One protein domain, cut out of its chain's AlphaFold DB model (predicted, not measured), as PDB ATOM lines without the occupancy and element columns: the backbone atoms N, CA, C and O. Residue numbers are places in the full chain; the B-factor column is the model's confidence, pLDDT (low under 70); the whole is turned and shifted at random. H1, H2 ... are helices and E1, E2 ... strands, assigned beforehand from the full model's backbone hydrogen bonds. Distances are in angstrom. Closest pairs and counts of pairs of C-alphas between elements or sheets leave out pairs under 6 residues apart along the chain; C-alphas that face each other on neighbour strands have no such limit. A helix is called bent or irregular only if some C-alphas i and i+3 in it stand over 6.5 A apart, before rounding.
ATOM      1  N   LEU A 103      -1.371 -65.295  10.371       70.19
ATOM      2  CA  LEU A 103      -1.028 -65.991  11.622       70.19
ATOM      3  C   LEU A 103       0.192 -65.351  12.322       70.19
ATOM      4  O   LEU A 103       0.816 -65.948  13.189       70.19
ATOM      5  N   SER A 104       0.512 -64.100  11.972       72.56
ATOM      6  CA  SER A 104       1.658 -63.323  12.450       72.56
ATOM      7  C   SER A 104       1.683 -63.131  13.970       72.56
ATOM      8  O   SER A 104       2.758 -63.115  14.562       72.56
ATOM      9  N   ASN A 105       0.507 -63.046  14.602       76.94
ATOM     10  CA  ASN A 105       0.323 -62.868  16.047       76.94
ATOM     11  C   ASN A 105      -0.168 -64.155  16.731       76.94
ATOM     12  O   ASN A 105      -0.998 -64.103  17.648       76.94
ATOM     13  N   CYS A 106       0.292 -65.309  16.251       80.19
ATOM     14  CA  CYS A 106      -0.081 -66.610  16.784       80.19
ATOM     15  C   CYS A 106       1.115 -67.331  17.395       80.19
ATOM     16  O   CYS A 106       2.264 -67.104  17.013       80.19
ATOM     17  N   ILE A 107       0.835 -68.229  18.331       80.38
ATOM     18  CA  ILE A 107       1.832 -69.162  18.840       80.38
ATOM     19  C   ILE A 107       1.217 -70.545  18.994       80.38
ATOM     20  O   ILE A 107       0.026 -70.661  19.288       80.38
ATOM     21  N   ALA A 108       2.020 -71.579  18.762       81.12
ATOM     22  CA  ALA A 108       1.614 -72.959  18.958       81.12
ATOM     23  C   ALA A 108       2.231 -73.529  20.237       81.12
ATOM     24  O   ALA A 108       3.432 -73.404  20.487       81.12
ATOM     25  N   VAL A 109       1.376 -74.167  21.026       77.44
ATOM     26  CA  VAL A 109       1.715 -75.007  22.166       77.44
ATOM     27  C   VAL A 109       1.429 -76.433  21.734       77.44
ATOM     28  O   VAL A 109       0.281 -76.793  21.478       77.44
ATOM     29  N   CYS A 110       2.490 -77.211  21.603       75.31
ATOM     30  CA  CYS A 110       2.403 -78.627  21.297       75.31
ATOM     31  C   CYS A 110       2.352 -79.392  22.614       75.31
ATOM     32  O   CYS A 110       3.133 -79.103  23.510       75.31
ATOM     33  N   ASP A 111       1.440 -80.337  22.746       70.31
ATOM     34  CA  ASP A 111       1.487 -81.303  23.827       70.31
ATOM     35  C   ASP A 111       2.459 -82.415  23.455       70.31
ATOM     36  O   ASP A 111       2.440 -82.923  22.330       70.31
ATOM     37  N   VAL A 112       3.328 -82.741  24.401       64.06
ATOM     38  CA  VAL A 112       4.346 -83.789  24.288       64.06
ATOM     39  C   VAL A 112       4.314 -84.725  25.488       64.06
ATOM     40  O   VAL A 112       5.338 -85.283  25.877       64.06
ATOM     41  N   SER A 113       3.142 -84.852  26.108       65.12
ATOM     42  CA  SER A 113       2.838 -85.896  27.078       65.12
ATOM     43  C   SER A 113       3.161 -87.287  26.518       65.12
ATOM     44  O   SER A 113       3.207 -87.510  25.307       65.12
ATOM     45  N   GLY A 114       3.371 -88.256  27.411       58.50
ATOM     46  CA  GLY A 114       3.658 -89.637  27.010       58.50
ATOM     47  C   GLY A 114       2.528 -90.319  26.224       58.50
ATOM     48  O   GLY A 114       2.788 -91.324  25.569       58.50
ATOM     49  N   SER A 115       1.304 -89.781  26.274       61.19
ATOM     50  CA  SER A 115       0.138 -90.243  25.508       61.19
ATOM     51  C   SER A 115       0.186 -89.819  24.034       61.19
ATOM     52  O   SER A 115      -0.354 -90.503  23.166       61.19
ATOM     53  N   MET A 116       0.918 -88.746  23.729       64.50
ATOM     54  CA  MET A 116       1.220 -88.297  22.374       64.50
ATOM     55  C   MET A 116       2.396 -89.118  21.817       64.50
ATOM     56  O   MET A 116       3.502 -88.606  21.674       64.50
ATOM     57  N   SER A 117       2.197 -90.408  21.529       64.75
ATOM     58  CA  SER A 117       3.188 -91.249  20.830       64.75
ATOM     59  C   SER A 117       2.911 -91.308  19.326       64.75
ATOM     60  O   SER A 117       1.814 -90.983  18.883       64.75
ATOM     61  N   ASP A 118       3.907 -91.706  18.531       73.38
ATOM     62  CA  ASP A 118       3.756 -92.013  17.099       73.38
ATOM     63  C   ASP A 118       3.099 -90.875  16.279       73.38
ATOM     64  O   ASP A 118       3.530 -89.719  16.340       73.38
ATOM     65  N   THR A 119       2.051 -91.182  15.505       74.12
ATOM     66  CA  THR A 119       1.373 -90.235  14.606       74.12
ATOM     67  C   THR A 119       0.848 -88.973  15.317       74.12
ATOM     68  O   THR A 119       1.088 -87.881  14.798       74.12
ATOM     69  N   PRO A 120       0.169 -89.040  16.485       75.44
ATOM     70  CA  PRO A 120      -0.209 -87.849  17.255       75.44
ATOM     71  C   PRO A 120       0.929 -86.848  17.497       75.44
ATOM     72  O   PRO A 120       0.742 -85.644  17.292       75.44
ATOM     73  N   MET A 121       2.117 -87.329  17.877       74.44
ATOM     74  CA  MET A 121       3.291 -86.479  18.097       74.44
ATOM     75  C   MET A 121       3.762 -85.836  16.796       74.44
ATOM     76  O   MET A 121       4.011 -84.631  16.749       74.44
ATOM     77  N   GLU A 122       3.865 -86.630  15.730       76.69
ATOM     78  CA  GLU A 122       4.302 -86.160  14.414       76.69
ATOM     79  C   GLU A 122       3.394 -85.046  13.890       76.69
ATOM     80  O   GLU A 122       3.872 -83.995  13.458       76.69
ATOM     81  N   VAL A 123       2.077 -85.232  14.002       80.00
ATOM     82  CA  VAL A 123       1.075 -84.238  13.602       80.00
ATOM     83  C   VAL A 123       1.171 -82.985  14.475       80.00
ATOM     84  O   VAL A 123       1.153 -81.866  13.953       80.00
ATOM     85  N   CYS A 124       1.310 -83.145  15.792       79.44
ATOM     86  CA  CYS A 124       1.434 -82.040  16.741       79.44
ATOM     87  C   CYS A 124       2.666 -81.173  16.447       79.44
ATOM     88  O   CYS A 124       2.574 -79.945  16.353       79.44
ATOM     89  N   VAL A 125       3.810 -81.817  16.214       77.62
ATOM     90  CA  VAL A 125       5.067 -81.174  15.825       77.62
ATOM     91  C   VAL A 125       4.947 -80.490  14.467       77.62
ATOM     92  O   VAL A 125       5.376 -79.341  14.323       77.62
ATOM     93  N   ALA A 126       4.348 -81.159  13.478       81.19
ATOM     94  CA  ALA A 126       4.152 -80.608  12.144       81.19
ATOM     95  C   ALA A 126       3.358 -79.302  12.195       81.19
ATOM     96  O   ALA A 126       3.774 -78.293  11.624       81.19
ATOM     97  N   LEU A 127       2.239 -79.302  12.922       82.50
ATOM     98  CA  LEU A 127       1.381 -78.132  13.089       82.50
ATOM     99  C   LEU A 127       2.056 -77.044  13.931       82.50
ATOM    100  O   LEU A 127       1.952 -75.862  13.602       82.50
ATOM    101  N   GLY A 128       2.805 -77.421  14.968       81.44
ATOM    102  CA  GLY A 128       3.599 -76.492  15.770       81.44
ATOM    103  C   GLY A 128       4.637 -75.742  14.946       81.44
ATOM    104  O   GLY A 128       4.696 -74.508  14.980       81.44
ATOM    105  N   LEU A 129       5.417 -76.478  14.150       80.94
ATOM    106  CA  LEU A 129       6.380 -75.893  13.223       80.94
ATOM    107  C   LEU A 129       5.673 -75.032  12.174       80.94
ATOM    108  O   LEU A 129       6.134 -73.931  11.877       80.94
ATOM    109  N   PHE A 130       4.540 -75.503  11.657       83.06
ATOM    110  CA  PHE A 130       3.759 -74.795  10.654       83.06
ATOM    111  C   PHE A 130       3.307 -73.410  11.137       83.06
ATOM    112  O   PHE A 130       3.542 -72.408  10.461       83.06
ATOM    113  N   ILE A 131       2.726 -73.327  12.338       83.06
ATOM    114  CA  ILE A 131       2.346 -72.046  12.950       83.06
ATOM    115  C   ILE A 131       3.585 -71.187  13.203       83.06
ATOM    116  O   ILE A 131       3.592 -70.013  12.853       83.06
ATOM    117  N   SER A 132       4.656 -71.773  13.738       80.31
ATOM    118  CA  SER A 132       5.910 -71.069  14.027       80.31
ATOM    119  C   SER A 132       6.565 -70.435  12.785       80.31
ATOM    120  O   SER A 132       7.186 -69.376  12.900       80.31
ATOM    121  N   GLU A 133       6.437 -71.053  11.607       80.69
ATOM    122  CA  GLU A 133       6.904 -70.506  10.321       80.69
ATOM    123  C   GLU A 133       6.000 -69.386   9.787       80.69
ATOM    124  O   GLU A 133       6.458 -68.489   9.075       80.69
ATOM    125  N   LEU A 134       4.708 -69.414  10.112       80.94
ATOM    126  CA  LEU A 134       3.758 -68.377   9.706       80.94
ATOM    127  C   LEU A 134       3.747 -67.167  10.649       80.94
ATOM    128  O   LEU A 134       3.376 -66.071  10.219       80.94
ATOM    129  N   SER A 135       4.163 -67.351  11.901       79.31
ATOM    130  CA  SER A 135       4.265 -66.291  12.903       79.31
ATOM    131  C   SER A 135       5.388 -65.296  12.595       79.31
ATOM    132  O   SER A 135       6.391 -65.618  11.959       79.31
ATOM    133  N   GLU A 136       5.243 -64.062  13.081       77.62
ATOM    134  CA  GLU A 136       6.273 -63.024  12.978       77.62
ATOM    135  C   GLU A 136       7.138 -62.962  14.242       77.62
ATOM    136  O   GLU A 136       6.752 -63.424  15.318       77.62
ATOM    137  N   LYS A 137       8.334 -62.368  14.142       71.88
ATOM    138  CA  LYS A 137       9.154 -62.077  15.328       71.88
ATOM    139  C   LYS A 137       8.348 -61.185  16.294       71.88
ATOM    140  O   LYS A 137       7.734 -60.224  15.832       71.88
ATOM    141  N   PRO A 138       8.369 -61.455  17.611       71.06
ATOM    142  CA  PRO A 138       9.254 -62.382  18.336       71.06
ATOM    143  C   PRO A 138       8.714 -63.815  18.506       71.06
ATOM    144  O   PRO A 138       9.394 -64.642  19.111       71.06
ATOM    145  N   TRP A 139       7.512 -64.102  18.009       73.25
ATOM    146  CA  TRP A 139       6.823 -65.387  18.174       73.25
ATOM    147  C   TRP A 139       7.271 -66.437  17.149       73.25
ATOM    148  O   TRP A 139       7.154 -67.633  17.401       73.25
ATOM    149  N   ALA A 140       7.832 -65.990  16.024       65.50
ATOM    150  CA  ALA A 140       8.445 -66.836  15.006       65.50
ATOM    151  C   ALA A 140       9.533 -67.756  15.582       65.50
ATOM    152  O   ALA A 140      10.345 -67.339  16.416       65.50
ATOM    153  N   SER A 141       9.601 -68.979  15.055       57.66
ATOM    154  CA  SER A 141      10.625 -69.977  15.408       57.66
ATOM    155  C   SER A 141      10.593 -70.431  16.875       57.66
ATOM    156  O   SER A 141      11.613 -70.895  17.389       57.66
ATOM    157  N   ARG A 142       9.450 -70.292  17.559       62.28
ATOM    158  CA  ARG A 142       9.239 -70.779  18.927       62.28
ATOM    159  C   ARG A 142       8.212 -71.904  18.926       62.28
ATOM    160  O   ARG A 142       7.044 -71.680  18.625       62.28
ATOM    161  N   VAL A 143       8.657 -73.095  19.314       58.97
ATOM    162  CA  VAL A 143       7.789 -74.219  19.680       58.97
ATOM    163  C   VAL A 143       7.859 -74.294  21.202       58.97
ATOM    164  O   VAL A 143       8.918 -74.581  21.747       58.97
ATOM    165  N   ILE A 144       6.789 -73.901  21.901       55.16
ATOM    166  CA  ILE A 144       6.890 -73.498  23.320       55.16
ATOM    167  C   ILE A 144       7.204 -74.661  24.284       55.16
ATOM    168  O   ILE A 144       7.553 -74.438  25.439       55.16
ATOM    169  N   THR A 145       7.147 -75.906  23.833       51.88
ATOM    170  CA  THR A 145       7.493 -77.078  24.657       51.88
ATOM    171  C   THR A 145       8.930 -77.072  25.162       51.88
ATOM    172  O   THR A 145       9.237 -77.714  26.160       51.88
ATOM    173  N   SER A 146       9.821 -76.333  24.500       44.66
ATOM    174  CA  SER A 146      11.186 -76.121  24.952       44.66
ATOM    175  C   SER A 146      11.586 -74.670  24.722       44.66
ATOM    176  O   SER A 146      11.263 -74.064  23.703       44.66
ATOM    177  N   SER A 147      12.363 -74.107  25.645       46.06
ATOM    178  CA  SER A 147      13.023 -72.807  25.458       46.06
ATOM    179  C   SER A 147      14.002 -72.798  24.270       46.06
ATOM    180  O   SER A 147      14.527 -71.746  23.900       46.06
ATOM    181  N   GLN A 148      14.246 -73.962  23.659       47.81
ATOM    182  CA  GLN A 148      15.129 -74.154  22.523       47.81
ATOM    183  C   GLN A 148      14.418 -73.866  21.195       47.81
ATOM    184  O   GLN A 148      13.481 -74.544  20.784       47.81
ATOM    185  N   THR A 149      14.909 -72.856  20.482       52.12
ATOM    186  CA  THR A 149      14.412 -72.484  19.153       52.12
ATOM    187  C   THR A 149      15.153 -73.255  18.052       52.12
ATOM    188  O   THR A 149      16.388 -73.181  18.039       52.12
ATOM    189  N   PRO A 150      14.470 -73.883  17.070       52.34
ATOM    190  CA  PRO A 150      15.082 -74.473  15.868       52.34
ATOM    191  C   PRO A 150      15.554 -73.382  14.883       52.34
ATOM    192  O   PRO A 150      15.159 -73.333  13.723       52.34
ATOM    193  N   ARG A 151      16.343 -72.415  15.360       46.53
ATOM    194  CA  ARG A 151      16.581 -71.131  14.678       46.53
ATOM    195  C   ARG A 151      17.622 -71.191  13.556       46.53
ATOM    196  O   ARG A 151      17.801 -70.194  12.865       46.53
ATOM    197  N   SER A 152      18.321 -72.314  13.391       47.56
ATOM    198  CA  SER A 152      19.474 -72.439  12.487       47.56
ATOM    199  C   SER A 152      19.323 -73.483  11.377       47.56
ATOM    200  O   SER A 152      20.208 -73.578  10.527       47.56
ATOM    201  N   SER A 153      18.234 -74.253  11.342       56.66
ATOM    202  CA  SER A 153      18.029 -75.297  10.335       56.66
ATOM    203  C   SER A 153      17.389 -74.741   9.061       56.66
ATOM    204  O   SER A 153      16.341 -74.092   9.096       56.66
ATOM    205  N   LYS A 154      18.031 -74.993   7.914       65.88
ATOM    206  CA  LYS A 154      17.576 -74.503   6.603       65.88
ATOM    207  C   LYS A 154      16.520 -75.413   5.976       65.88
ATOM    208  O   LYS A 154      15.638 -74.907   5.292       65.88
ATOM    209  N   THR A 155      16.593 -76.714   6.246       74.44
ATOM    210  CA  THR A 155      15.720 -77.734   5.649       74.44
ATOM    211  C   THR A 155      14.707 -78.271   6.660       74.44
ATOM    212  O   THR A 155      14.955 -78.263   7.873       74.44
ATOM    213  N   LEU A 156      13.558 -78.735   6.176       76.31
ATOM    214  CA  LEU A 156      12.544 -79.455   6.939       76.31
ATOM    215  C   LEU A 156      13.154 -80.655   7.665       76.31
ATOM    216  O   LEU A 156      12.921 -80.805   8.862       76.31
ATOM    217  N   THR A 157      14.026 -81.430   7.012       75.38
ATOM    218  CA  THR A 157      14.720 -82.568   7.648       75.38
ATOM    219  C   THR A 157      15.571 -82.128   8.839       75.38
ATOM    220  O   THR A 157      15.539 -82.760   9.896       75.38
ATOM    221  N   GLN A 158      16.300 -81.011   8.733       75.81
ATOM    222  CA  GLN A 158      17.085 -80.479   9.853       75.81
ATOM    223  C   GLN A 158      16.194 -79.939  10.978       75.81
ATOM    224  O   GLN A 158      16.519 -80.118  12.151       75.81
ATOM    225  N   LYS A 159      15.069 -79.291  10.642       77.38
ATOM    226  CA  LYS A 159      14.068 -78.833  11.619       77.38
ATOM    227  C   LYS A 159      13.478 -80.021  12.374       77.38
ATOM    228  O   LYS A 159      13.511 -80.013  13.599       77.38
ATOM    229  N   MET A 160      13.052 -81.069  11.672       75.12
ATOM    230  CA  MET A 160      12.533 -82.293  12.291       75.12
ATOM    231  C   MET A 160      13.589 -83.015  13.120       75.12
ATOM    232  O   MET A 160      13.314 -83.398  14.251       75.12
ATOM    233  N   SER A 161      14.817 -83.141  12.619       73.50
ATOM    234  CA  SER A 161      15.920 -83.763  13.362       73.50
ATOM    235  C   SER A 161      16.244 -83.010  14.651       73.50
ATOM    236  O   SER A 161      16.517 -83.629  15.677       73.50
ATOM    237  N   PHE A 162      16.203 -81.673  14.620       74.06
ATOM    238  CA  PHE A 162      16.355 -80.860  15.822       74.06
ATOM    239  C   PHE A 162      15.213 -81.129  16.795       74.06
ATOM    240  O   PHE A 162      15.463 -81.430  17.955       74.06
ATOM    241  N   ILE A 163      13.977 -81.080  16.300       72.94
ATOM    242  CA  ILE A 163      12.772 -81.260  17.099       72.94
ATOM    243  C   ILE A 163      12.752 -82.652  17.760       72.94
ATOM    244  O   ILE A 163      12.571 -82.745  18.967       72.94
ATOM    245  N   LYS A 164      13.086 -83.724  17.035       71.25
ATOM    246  CA  LYS A 164      13.254 -85.082  17.590       71.25
ATOM    247  C   LYS A 164      14.285 -85.169  18.718       71.25
ATOM    248  O   LYS A 164      14.156 -86.010  19.599       71.25
ATOM    249  N   ARG A 165      15.325 -84.336  18.669       69.50
ATOM    250  CA  ARG A 165      16.411 -84.309  19.659       69.50
ATOM    251  C   ARG A 165      16.117 -83.427  20.866       69.50
ATOM    252  O   ARG A 165      16.867 -83.499  21.841       69.50
ATOM    253  N   ILE A 166      15.090 -82.580  20.806       67.88
ATOM    254  CA  ILE A 166      14.664 -81.803  21.966       67.88
ATOM    255  C   ILE A 166      14.239 -82.798  23.044       67.88
ATOM    256  O   ILE A 166      13.461 -83.711  22.796       67.88
ATOM    257  N   GLN A 167      14.763 -82.635  24.257       58.03
ATOM    258  CA  GLN A 167      14.231 -83.372  25.393       58.03
ATOM    259  C   GLN A 167      12.896 -82.748  25.786       58.03
ATOM    260  O   GLN A 167      12.844 -81.660  26.353       58.03
ATOM    261  N   TRP A 168      11.820 -83.449  25.444       63.41
ATOM    262  CA  TRP A 168      10.439 -83.008  25.642       63.41
ATOM    263  C   TRP A 168       9.963 -83.083  27.092       63.41
ATOM    264  O   TRP A 168       8.909 -82.551  27.418       63.41
ATOM    265  N   ASN A 169      10.737 -83.744  27.959       56.31
ATOM    266  CA  ASN A 169      10.490 -83.892  29.397       56.31
ATOM    267  C   ASN A 169       9.101 -84.471  29.770       56.31
ATOM    268  O   ASN A 169       8.750 -84.480  30.946       56.31
ATOM    269  N   MET A 170       8.338 -84.955  28.776       54.88
ATOM    270  CA  MET A 170       7.030 -85.614  28.872       54.88
ATOM    271  C   MET A 170       5.999 -84.882  29.748       54.88
ATOM    272  O   MET A 170       5.168 -85.519  30.392       54.88
ATOM    273  N   ASN A 171       6.058 -83.547  29.823       54.44
ATOM    274  CA  ASN A 171       5.142 -82.769  30.656       54.44
ATOM    275  C   ASN A 171       4.876 -81.374  30.074       54.44
ATOM    276  O   ASN A 171       5.790 -80.555  29.936       54.44
ATOM    277  N   THR A 172       3.604 -81.086  29.796       55.44
ATOM    278  CA  THR A 172       3.138 -79.804  29.261       55.44
ATOM    279  C   THR A 172       2.662 -78.898  30.398       55.44
ATOM    280  O   THR A 172       1.515 -78.949  30.837       55.44
ATOM    281  N   ASN A 173       3.539 -78.017  30.888       64.88
ATOM    282  CA  ASN A 173       3.167 -77.047  31.920       64.88
ATOM    283  C   ASN A 173       2.578 -75.769  31.300       64.88
ATOM    284  O   ASN A 173       3.296 -74.806  31.015       64.88
ATOM    285  N   PHE A 174       1.251 -75.728  31.143       67.12
ATOM    286  CA  PHE A 174       0.559 -74.550  30.609       67.12
ATOM    287  C   PHE A 174       0.815 -73.276  31.419       67.12
ATOM    288  O   PHE A 174       0.944 -72.207  30.829       67.12
ATOM    289  N   GLN A 175       0.928 -73.350  32.750       68.62
ATOM    290  CA  GLN A 175       1.206 -72.157  33.562       68.62
ATOM    291  C   GLN A 175       2.548 -71.531  33.176       68.62
ATOM    292  O   GLN A 175       2.601 -70.326  32.947       68.62
ATOM    293  N   ALA A 176       3.587 -72.352  32.993       71.75
ATOM    294  CA  ALA A 176       4.895 -71.879  32.547       71.75
ATOM    295  C   ALA A 176       4.827 -71.222  31.159       71.75
ATOM    296  O   ALA A 176       5.435 -70.174  30.940       71.75
ATOM    297  N   VAL A 177       4.036 -71.781  30.237       73.19
ATOM    298  CA  VAL A 177       3.787 -71.168  28.923       73.19
ATOM    299  C   VAL A 177       3.162 -69.778  29.065       73.19
ATOM    300  O   VAL A 177       3.653 -68.805  28.487       73.19
ATOM    301  N   PHE A 178       2.097 -69.671  29.859       75.25
ATOM    302  CA  PHE A 178       1.396 -68.409  30.087       75.25
ATOM    303  C   PHE A 178       2.188 -67.410  30.938       75.25
ATOM    304  O   PHE A 178       1.875 -66.223  30.889       75.25
ATOM    305  N   ASP A 179       3.216 -67.852  31.665       74.94
ATOM    306  CA  ASP A 179       4.185 -66.994  32.352       74.94
ATOM    307  C   ASP A 179       5.268 -66.471  31.406       74.94
ATOM    308  O   ASP A 179       5.603 -65.286  31.421       74.94
ATOM    309  N   HIS A 180       5.774 -67.320  30.512       76.25
ATOM    310  CA  HIS A 180       6.810 -66.938  29.552       76.25
ATOM    311  C   HIS A 180       6.351 -65.889  28.541       76.25
ATOM    312  O   HIS A 180       7.156 -65.090  28.047       76.25
ATOM    313  N   ILE A 181       5.064 -65.903  28.215       78.88
ATOM    314  CA  ILE A 181       4.473 -65.030  27.214       78.88
ATOM    315  C   ILE A 181       4.534 -63.540  27.633       78.88
ATOM    316  O   ILE A 181       5.138 -62.747  26.896       78.88
ATOM    317  N   PRO A 182       3.974 -63.117  28.787       76.25
ATOM    318  CA  PRO A 182       4.101 -61.742  29.259       76.25
ATOM    319  C   PRO A 182       5.559 -61.347  29.497       76.25
ATOM    320  O   PRO A 182       5.942 -60.260  29.076       76.25
ATOM    321  N   CYS A 183       6.388 -62.234  30.068       76.56
ATOM    322  CA  CYS A 183       7.813 -61.963  30.301       76.56
ATOM    323  C   CYS A 183       8.551 -61.627  29.000       76.56
ATOM    324  O   CYS A 183       9.131 -60.552  28.890       76.56
ATOM    325  N   THR A 184       8.411 -62.462  27.961       75.56
ATOM    326  CA  THR A 184       8.979 -62.179  26.626       75.56
ATOM    327  C   THR A 184       8.529 -60.813  26.104       75.56
ATOM    328  O   THR A 184       9.298 -60.098  25.464       75.56
ATOM    329  N   SER A 185       7.266 -60.466  26.342       78.94
ATOM    330  CA  SER A 185       6.669 -59.241  25.814       78.94
ATOM    331  C   SER A 185       7.190 -57.996  26.524       78.94
ATOM    332  O   SER A 185       7.395 -56.962  25.887       78.94
ATOM    333  N   VAL A 186       7.422 -58.090  27.832       79.56
ATOM    334  CA  VAL A 186       8.025 -57.025  28.640       79.56
ATOM    335  C   VAL A 186       9.511 -56.877  28.305       79.56
ATOM    336  O   VAL A 186       9.943 -55.769  27.986       79.56
ATOM    337  N   ASP A 187      10.262 -57.981  28.264       78.94
ATOM    338  CA  ASP A 187      11.696 -57.996  27.934       78.94
ATOM    339  C   ASP A 187      11.958 -57.441  26.528       78.94
ATOM    340  O   ASP A 187      12.874 -56.649  26.305       78.94
ATOM    341  N   GLY A 188      11.112 -57.826  25.569       76.00
ATOM    342  CA  GLY A 188      11.174 -57.369  24.184       76.00
ATOM    343  C   GLY A 188      10.570 -55.986  23.936       76.00
ATOM    344  O   GLY A 188      10.581 -55.547  22.787       76.00
ATOM    345  N   ARG A 189      10.025 -55.316  24.967       81.38
ATOM    346  CA  ARG A 189       9.300 -54.031  24.871       81.38
ATOM    347  C   ARG A 189       8.303 -54.009  23.707       81.38
ATOM    348  O   ARG A 189       8.308 -53.091  22.884       81.38
ATOM    349  N   LEU A 190       7.488 -55.057  23.600       82.19
ATOM    350  CA  LEU A 190       6.644 -55.248  22.428       82.19
ATOM    351  C   LEU A 190       5.536 -54.190  22.333       82.19
ATOM    352  O   LEU A 190       4.819 -53.930  23.300       82.19
ATOM    353  N   PRO A 191       5.320 -53.612  21.142       82.56
ATOM    354  CA  PRO A 191       4.118 -52.842  20.871       82.56
ATOM    355  C   PRO A 191       2.858 -53.689  21.099       82.56
ATOM    356  O   PRO A 191       2.825 -54.884  20.794       82.56
ATOM    357  N   LYS A 192       1.787 -53.073  21.616       80.75
ATOM    358  CA  LYS A 192       0.527 -53.775  21.934       80.75
ATOM    359  C   LYS A 192      -0.099 -54.467  20.716       80.75
ATOM    360  O   LYS A 192      -0.807 -55.456  20.870       80.75
ATOM    361  N   ASP A 193       0.147 -53.955  19.516       79.19
ATOM    362  CA  ASP A 193      -0.303 -54.501  18.234       79.19
ATOM    363  C   ASP A 193       0.453 -55.768  17.799       79.19
ATOM    364  O   ASP A 193      -0.123 -56.582  17.073       79.19
ATOM    365  N   LYS A 194       1.684 -55.964  18.294       77.56
ATOM    366  CA  LYS A 194       2.527 -57.157  18.079       77.56
ATOM    367  C   LYS A 194       2.367 -58.222  19.169       77.56
ATOM    368  O   LYS A 194       2.998 -59.281  19.112       77.56
ATOM    369  N   MET A 195       1.535 -57.953  20.173       81.88
ATOM    370  CA  MET A 195       1.191 -58.934  21.195       81.88
ATOM    371  C   MET A 195       0.407 -60.087  20.564       81.88
ATOM    372  O   MET A 195      -0.491 -59.854  19.748       81.88
ATOM    373  N   MET A 196       0.721 -61.330  20.945       78.00
ATOM    374  CA  MET A 196      -0.007 -62.472  20.396       78.00
ATOM    375  C   MET A 196      -1.497 -62.395  20.748       78.00
ATOM    376  O   MET A 196      -1.878 -62.002  21.852       78.00
ATOM    377  N   ARG A 197      -2.339 -62.767  19.782       79.31
ATOM    378  CA  ARG A 197      -3.805 -62.719  19.880       79.31
ATOM    379  C   ARG A 197      -4.431 -64.103  19.958       79.31
ATOM    380  O   ARG A 197      -5.564 -64.235  20.412       79.31
ATOM    381  N   THR A 198      -3.715 -65.119  19.488       82.56
ATOM    382  CA  THR A 198      -4.225 -66.485  19.398       82.56
ATOM    383  C   THR A 198      -3.142 -67.463  19.811       82.56
ATOM    384  O   THR A 198      -2.008 -67.382  19.343       82.56
ATOM    385  N   ILE A 199      -3.511 -68.389  20.687       81.06
ATOM    386  CA  ILE A 199      -2.672 -69.507  21.100       81.06
ATOM    387  C   ILE A 199      -3.353 -70.760  20.564       81.06
ATOM    388  O   ILE A 199      -4.511 -71.015  20.889       81.06
ATOM    389  N   PHE A 200      -2.652 -71.501  19.715       83.25
ATOM    390  CA  PHE A 200      -3.076 -72.818  19.263       83.25
ATOM    391  C   PHE A 200      -2.522 -73.845  20.233       83.25
ATOM    392  O   PHE A 200      -1.317 -73.872  20.464       83.25
ATOM    393  N   VAL A 201      -3.394 -74.665  20.807       78.06
ATOM    394  CA  VAL A 201      -2.992 -75.776  21.665       78.06
ATOM    395  C   VAL A 201      -3.319 -77.062  20.926       78.06
ATOM    396  O   VAL A 201      -4.479 -77.300  20.598       78.06
ATOM    397  N   PHE A 202      -2.292 -77.853  20.638       79.19
ATOM    398  CA  PHE A 202      -2.419 -79.168  20.022       79.19
ATOM    399  C   PHE A 202      -2.169 -80.211  21.105       79.19
ATOM    400  O   PHE A 202      -1.039 -80.347  21.552       79.19
ATOM    401  N   SER A 203      -3.220 -80.886  21.554       72.75
ATOM    402  CA  SER A 203      -3.194 -81.890  22.624       72.75
ATOM    403  C   SER A 203      -4.216 -82.975  22.297       72.75
ATOM    404  O   SER A 203      -5.196 -82.705  21.596       72.75
ATOM    405  N   ASP A 204      -4.002 -84.179  22.810       68.31
ATOM    406  CA  ASP A 204      -4.960 -85.290  22.809       68.31
ATOM    407  C   ASP A 204      -6.084 -85.127  23.855       68.31
ATOM    408  O   ASP A 204      -6.933 -86.003  23.999       68.31
ATOM    409  N   MET A 205      -6.156 -83.948  24.485       54.88
ATOM    410  CA  MET A 205      -7.175 -83.489  25.435       54.88
ATOM    411  C   MET A 205      -7.015 -83.963  26.886       54.88
ATOM    412  O   MET A 205      -7.942 -83.776  27.673       54.88
ATOM    413  N   GLU A 206      -5.834 -84.422  27.307       53.91
ATOM    414  CA  GLU A 206      -5.521 -84.631  28.734       53.91
ATOM    415  C   GLU A 206      -5.185 -83.317  29.479       53.91
ATOM    416  O   GLU A 206      -4.132 -83.142  30.098       53.91
ATOM    417  N   PHE A 207      -6.116 -82.355  29.494       51.56
ATOM    418  CA  PHE A 207      -5.984 -81.146  30.328       51.56
ATOM    419  C   PHE A 207      -6.037 -81.442  31.836       51.56
ATOM    420  O   PHE A 207      -5.636 -80.605  32.654       51.56
ATOM    421  N   ASP A 208      -6.513 -82.631  32.194       46.47
ATOM    422  CA  ASP A 208      -6.820 -83.079  33.549       46.47
ATOM    423  C   ASP A 208      -5.559 -83.166  34.422       46.47
ATOM    424  O   ASP A 208      -5.605 -82.882  35.620       46.47
ATOM    425  N   HIS A 209      -4.408 -83.464  33.807       47.06
ATOM    426  CA  HIS A 209      -3.107 -83.537  34.477       47.06
ATOM    427  C   HIS A 209      -2.257 -82.265  34.349       47.06
ATOM    428  O   HIS A 209      -1.242 -82.127  35.035       47.06
ATOM    429  N   ALA A 210      -2.669 -81.303  33.521       45.31
ATOM    430  CA  ALA A 210      -1.826 -80.168  33.157       45.31
ATOM    431  C   ALA A 210      -1.961 -78.953  34.100       45.31
ATOM    432  O   ALA A 210      -1.192 -77.991  34.009       45.31
ATOM    433  N   SER A 211      -2.918 -78.968  35.041       51.16
ATOM    434  CA  SER A 211      -2.978 -77.955  36.101       51.16
ATOM    435  C   SER A 211      -3.608 -78.464  37.400       51.16
ATOM    436  O   SER A 211      -4.715 -78.985  37.405       51.16
ATOM    437  N   ALA A 212      -2.953 -78.204  38.534       55.12
ATOM    438  CA  ALA A 212      -3.449 -78.549  39.872       55.12
ATOM    439  C   ALA A 212      -4.659 -77.702  40.343       55.12
ATOM    440  O   ALA A 212      -5.010 -77.711  41.520       55.12
ATOM    441  N   SER A 213      -5.260 -76.882  39.475       57.78
ATOM    442  CA  SER A 213      -6.309 -75.923  39.837       57.78
ATOM    443  C   SER A 213      -7.406 -75.851  38.775       57.78
ATOM    444  O   SER A 213      -7.104 -75.958  37.591       57.78
ATOM    445  N   PRO A 214      -8.669 -75.579  39.159       64.31
ATOM    446  CA  PRO A 214      -9.771 -75.468  38.209       64.31
ATOM    447  C   PRO A 214      -9.493 -74.427  37.116       64.31
ATOM    448  O   PRO A 214      -9.078 -73.302  37.417       64.31
ATOM    449  N   TRP A 215      -9.810 -74.758  35.861       64.88
ATOM    450  CA  TRP A 215      -9.598 -73.902  34.681       64.88
ATOM    451  C   TRP A 215     -10.060 -72.449  34.873       64.88
ATOM    452  O   TRP A 215      -9.351 -71.509  34.517       64.88
ATOM    453  N   LYS A 216     -11.216 -72.241  35.520       62.19
ATOM    454  CA  LYS A 216     -11.776 -70.906  35.792       62.19
ATOM    455  C   LYS A 216     -10.822 -70.018  36.603       62.19
ATOM    456  O   LYS A 216     -10.742 -68.817  36.351       62.19
ATOM    457  N   ARG A 217     -10.075 -70.604  37.546       68.31
ATOM    458  CA  ARG A 217      -9.067 -69.901  38.352       68.31
ATOM    459  C   ARG A 217      -7.811 -69.622  37.529       68.31
ATOM    460  O   ARG A 217      -7.296 -68.510  37.586       68.31
ATOM    461  N   ASN A 218      -7.371 -70.583  36.712       69.25
ATOM    462  CA  ASN A 218      -6.220 -70.408  35.819       69.25
ATOM    463  C   ASN A 218      -6.456 -69.291  34.804       69.25
ATOM    464  O   ASN A 218      -5.614 -68.409  34.668       69.25
ATOM    465  N   TYR A 219      -7.623 -69.268  34.162       74.12
ATOM    466  CA  TYR A 219      -7.987 -68.219  33.218       74.12
ATOM    467  C   TYR A 219      -7.954 -66.833  33.873       74.12
ATOM    468  O   TYR A 219      -7.311 -65.922  33.360       74.12
ATOM    469  N   GLN A 220      -8.551 -66.672  35.059       78.44
ATOM    470  CA  GLN A 220      -8.507 -65.399  35.788       78.44
ATOM    471  C   GLN A 220      -7.077 -64.962  36.137       78.44
ATOM    472  O   GLN A 220      -6.754 -63.778  36.011       78.44
ATOM    473  N   VAL A 221      -6.218 -65.905  36.539       79.25
ATOM    474  CA  VAL A 221      -4.798 -65.649  36.819       79.25
ATOM    475  C   VAL A 221      -4.063 -65.206  35.553       79.25
ATOM    476  O   VAL A 221      -3.353 -64.205  35.592       79.25
ATOM    477  N   ILE A 222      -4.285 -65.870  34.417       78.56
ATOM    478  CA  ILE A 222      -3.707 -65.494  33.118       78.56
ATOM    479  C   ILE A 222      -4.168 -64.085  32.717       78.56
ATOM    480  O   ILE A 222      -3.348 -63.219  32.415       78.56
ATOM    481  N   CYS A 223      -5.472 -63.801  32.807       81.94
ATOM    482  CA  CYS A 223      -6.027 -62.477  32.519       81.94
ATOM    483  C   CYS A 223      -5.436 -61.379  33.409       81.94
ATOM    484  O   CYS A 223      -5.358 -60.223  32.987       81.94
ATOM    485  N   ARG A 224      -5.083 -61.703  34.658       82.75
ATOM    486  CA  ARG A 224      -4.422 -60.773  35.577       82.75
ATOM    487  C   ARG A 224      -2.964 -60.550  35.174       82.75
ATOM    488  O   ARG A 224      -2.590 -59.404  34.984       82.75
ATOM    489  N   LYS A 225      -2.196 -61.616  34.920       82.06
ATOM    490  CA  LYS A 225      -0.790 -61.544  34.471       82.06
ATOM    491  C   LYS A 225      -0.622 -60.654  33.231       82.06
ATOM    492  O   LYS A 225       0.240 -59.782  33.197       82.06
ATOM    493  N   PHE A 226      -1.493 -60.806  32.233       83.06
ATOM    494  CA  PHE A 226      -1.459 -59.972  31.023       83.06
ATOM    495  C   PHE A 226      -1.851 -58.512  31.283       83.06
ATOM    496  O   PHE A 226      -1.317 -57.612  30.634       83.06
ATOM    497  N   ARG A 227      -2.784 -58.257  32.211       84.50
ATOM    498  CA  ARG A 227      -3.155 -56.894  32.616       84.50
ATOM    499  C   ARG A 227      -2.020 -56.208  33.368       84.50
ATOM    500  O   ARG A 227      -1.690 -55.081  33.014       84.50
ATOM    501  N   ASP A 228      -1.404 -56.908  34.316       85.06
ATOM    502  CA  ASP A 228      -0.281 -56.416  35.118       85.06
ATOM    503  C   ASP A 228       0.942 -56.111  34.226       85.06
ATOM    504  O   ASP A 228       1.639 -55.124  34.444       85.06
ATOM    505  N   ALA A 229       1.140 -56.877  33.145       81.69
ATOM    506  CA  ALA A 229       2.170 -56.627  32.130       81.69
ATOM    507  C   ALA A 229       1.824 -55.516  31.108       81.69
ATOM    508  O   ALA A 229       2.599 -55.267  30.188       81.69
ATOM    509  N   GLY A 230       0.663 -54.857  31.216       81.69
ATOM    510  CA  GLY A 230       0.250 -53.766  30.318       81.69
ATOM    511  C   GLY A 230      -0.409 -54.200  28.998       81.69
ATOM    512  O   GLY A 230      -0.732 -53.351  28.158       81.69
ATOM    513  N   TYR A 231      -0.685 -55.498  28.828       81.94
ATOM    514  CA  TYR A 231      -1.261 -56.112  27.624       81.94
ATOM    515  C   TYR A 231      -2.717 -56.571  27.803       81.94
ATOM    516  O   TYR A 231      -3.184 -57.467  27.102       81.94
ATOM    517  N   GLY A 232      -3.480 -55.936  28.700       75.38
ATOM    518  CA  GLY A 232      -4.877 -56.305  28.974       75.38
ATOM    519  C   GLY A 232      -5.793 -56.350  27.739       75.38
ATOM    520  O   GLY A 232      -6.731 -57.135  27.711       75.38
ATOM    521  N   ASN A 233      -5.486 -55.580  26.689       76.94
ATOM    522  CA  ASN A 233      -6.240 -55.566  25.427       76.94
ATOM    523  C   ASN A 233      -6.067 -56.844  24.582       76.94
ATOM    524  O   ASN A 233      -6.848 -57.073  23.661       76.94
ATOM    525  N   ALA A 234      -5.034 -57.649  24.852       71.56
ATOM    526  CA  ALA A 234      -4.798 -58.921  24.168       71.56
ATOM    527  C   ALA A 234      -5.693 -60.047  24.708       71.56
ATOM    528  O   ALA A 234      -5.878 -61.061  24.041       71.56
ATOM    529  N   VAL A 235      -6.279 -59.859  25.893       68.88
ATOM    530  CA  VAL A 235      -7.163 -60.834  26.525       68.88
ATOM    531  C   VAL A 235      -8.606 -60.384  26.326       68.88
ATOM    532  O   VAL A 235      -8.999 -59.308  26.777       68.88
TER     533      VAL A 235
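What this domain is: This is residues 103 to 235 of the 237 residues of an uncharacterized protein of Dichanthelium oligosanthes (UniProt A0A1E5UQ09). A small two-strand sheet, E1 and E2, lies in the middle, with the long helix H1 packed on one of its faces; helices H3 and H4 stand side by side on the other side of the sheet from H1. H2 lies at the far end, next to H1, and long loops join H1 to H2 and E2 to H4. The printed part has 133 residues with four named helices and two named strands, in the order E1, H1, H2, H3, E2, H4; the two strands run parallel. By its named elements the class is mostly helix, but these hold 65 residues, under half of the printed part. The whole is compact, with a radius of gyration of the C-alphas of 14.9 A, and spans 40 by 34 by 21 A.

Where its parts are: E1, residues 106 to 110, begins at C-alpha 106 at (-0.081, -66.610, 16.784) and measures 13.1 A. H1, residues 118 to 134, is the longest helix by residues, 24.8 A from first to last C-alpha. H2, residues 156 to 165, measures 14.2 A and begins at C-alpha 156 at (12.544, -79.455, 6.939). H3, residues 174 to 187, measures 20.1 A; it is neither bent nor irregular, but only just: C-alphas 179 and 182 are 6.1 A apart. E2, residues 198 to 202, measures 12.8 A. H4, residues 215 to 228, measures 19.8 A and ends at C-alpha 228 at (-0.281, -56.416, 35.118).

How they stand to each other: E1 and E2 are parallel neighbours, with 19 degrees between their directions; N 109 and O 200 are 2.8 A apart and N 202 and O 109 are 2.9 A apart, both within hydrogen-bond range. E1, then H1, H2 and H3, then E2 form a strand-helix-strand unit, two parallel neighbour strands with helices between them along the chain. The closest C-alphas of E1 and H1 are those of Ala 108 and Gly 128, 5.2 A apart; those of H1 and E2 are Cys 124 and Phe 202, 5.8 A apart. H1 and H2 are close but not clearly touching, with the closest C-alphas, Val 125 and Ile 163, 7.8 A apart; they run opposite ways at a steep tilt of 59 degrees. H3 and H4 touch, with the closest C-alphas, Pro 182 and Phe 226, 6.1 A apart; they run the same way at a shallow tilt of 7 degrees. E1 and H3 are apart, only just, with their closest C-alphas 8.0 A apart; H2 and H3 are apart too. In H1, H2 and H4 every O i to N i+4 pair is within hydrogen-bond range; in H3, 9 of 10 are.

The domain as a whole: The C-alphas farthest apart are those of Lys 154 and Pro 214, 41.8 A. The printed part has no cut. The links from H1 to H2, 21 residues, and from E2 to H4, 12 residues, are long. The mean pLDDT of the printed part is 70.8; 48 residues are under 70, namely residues 112 to 117, 140 to 154, 165 to 175, 204 to 218 and residue 235.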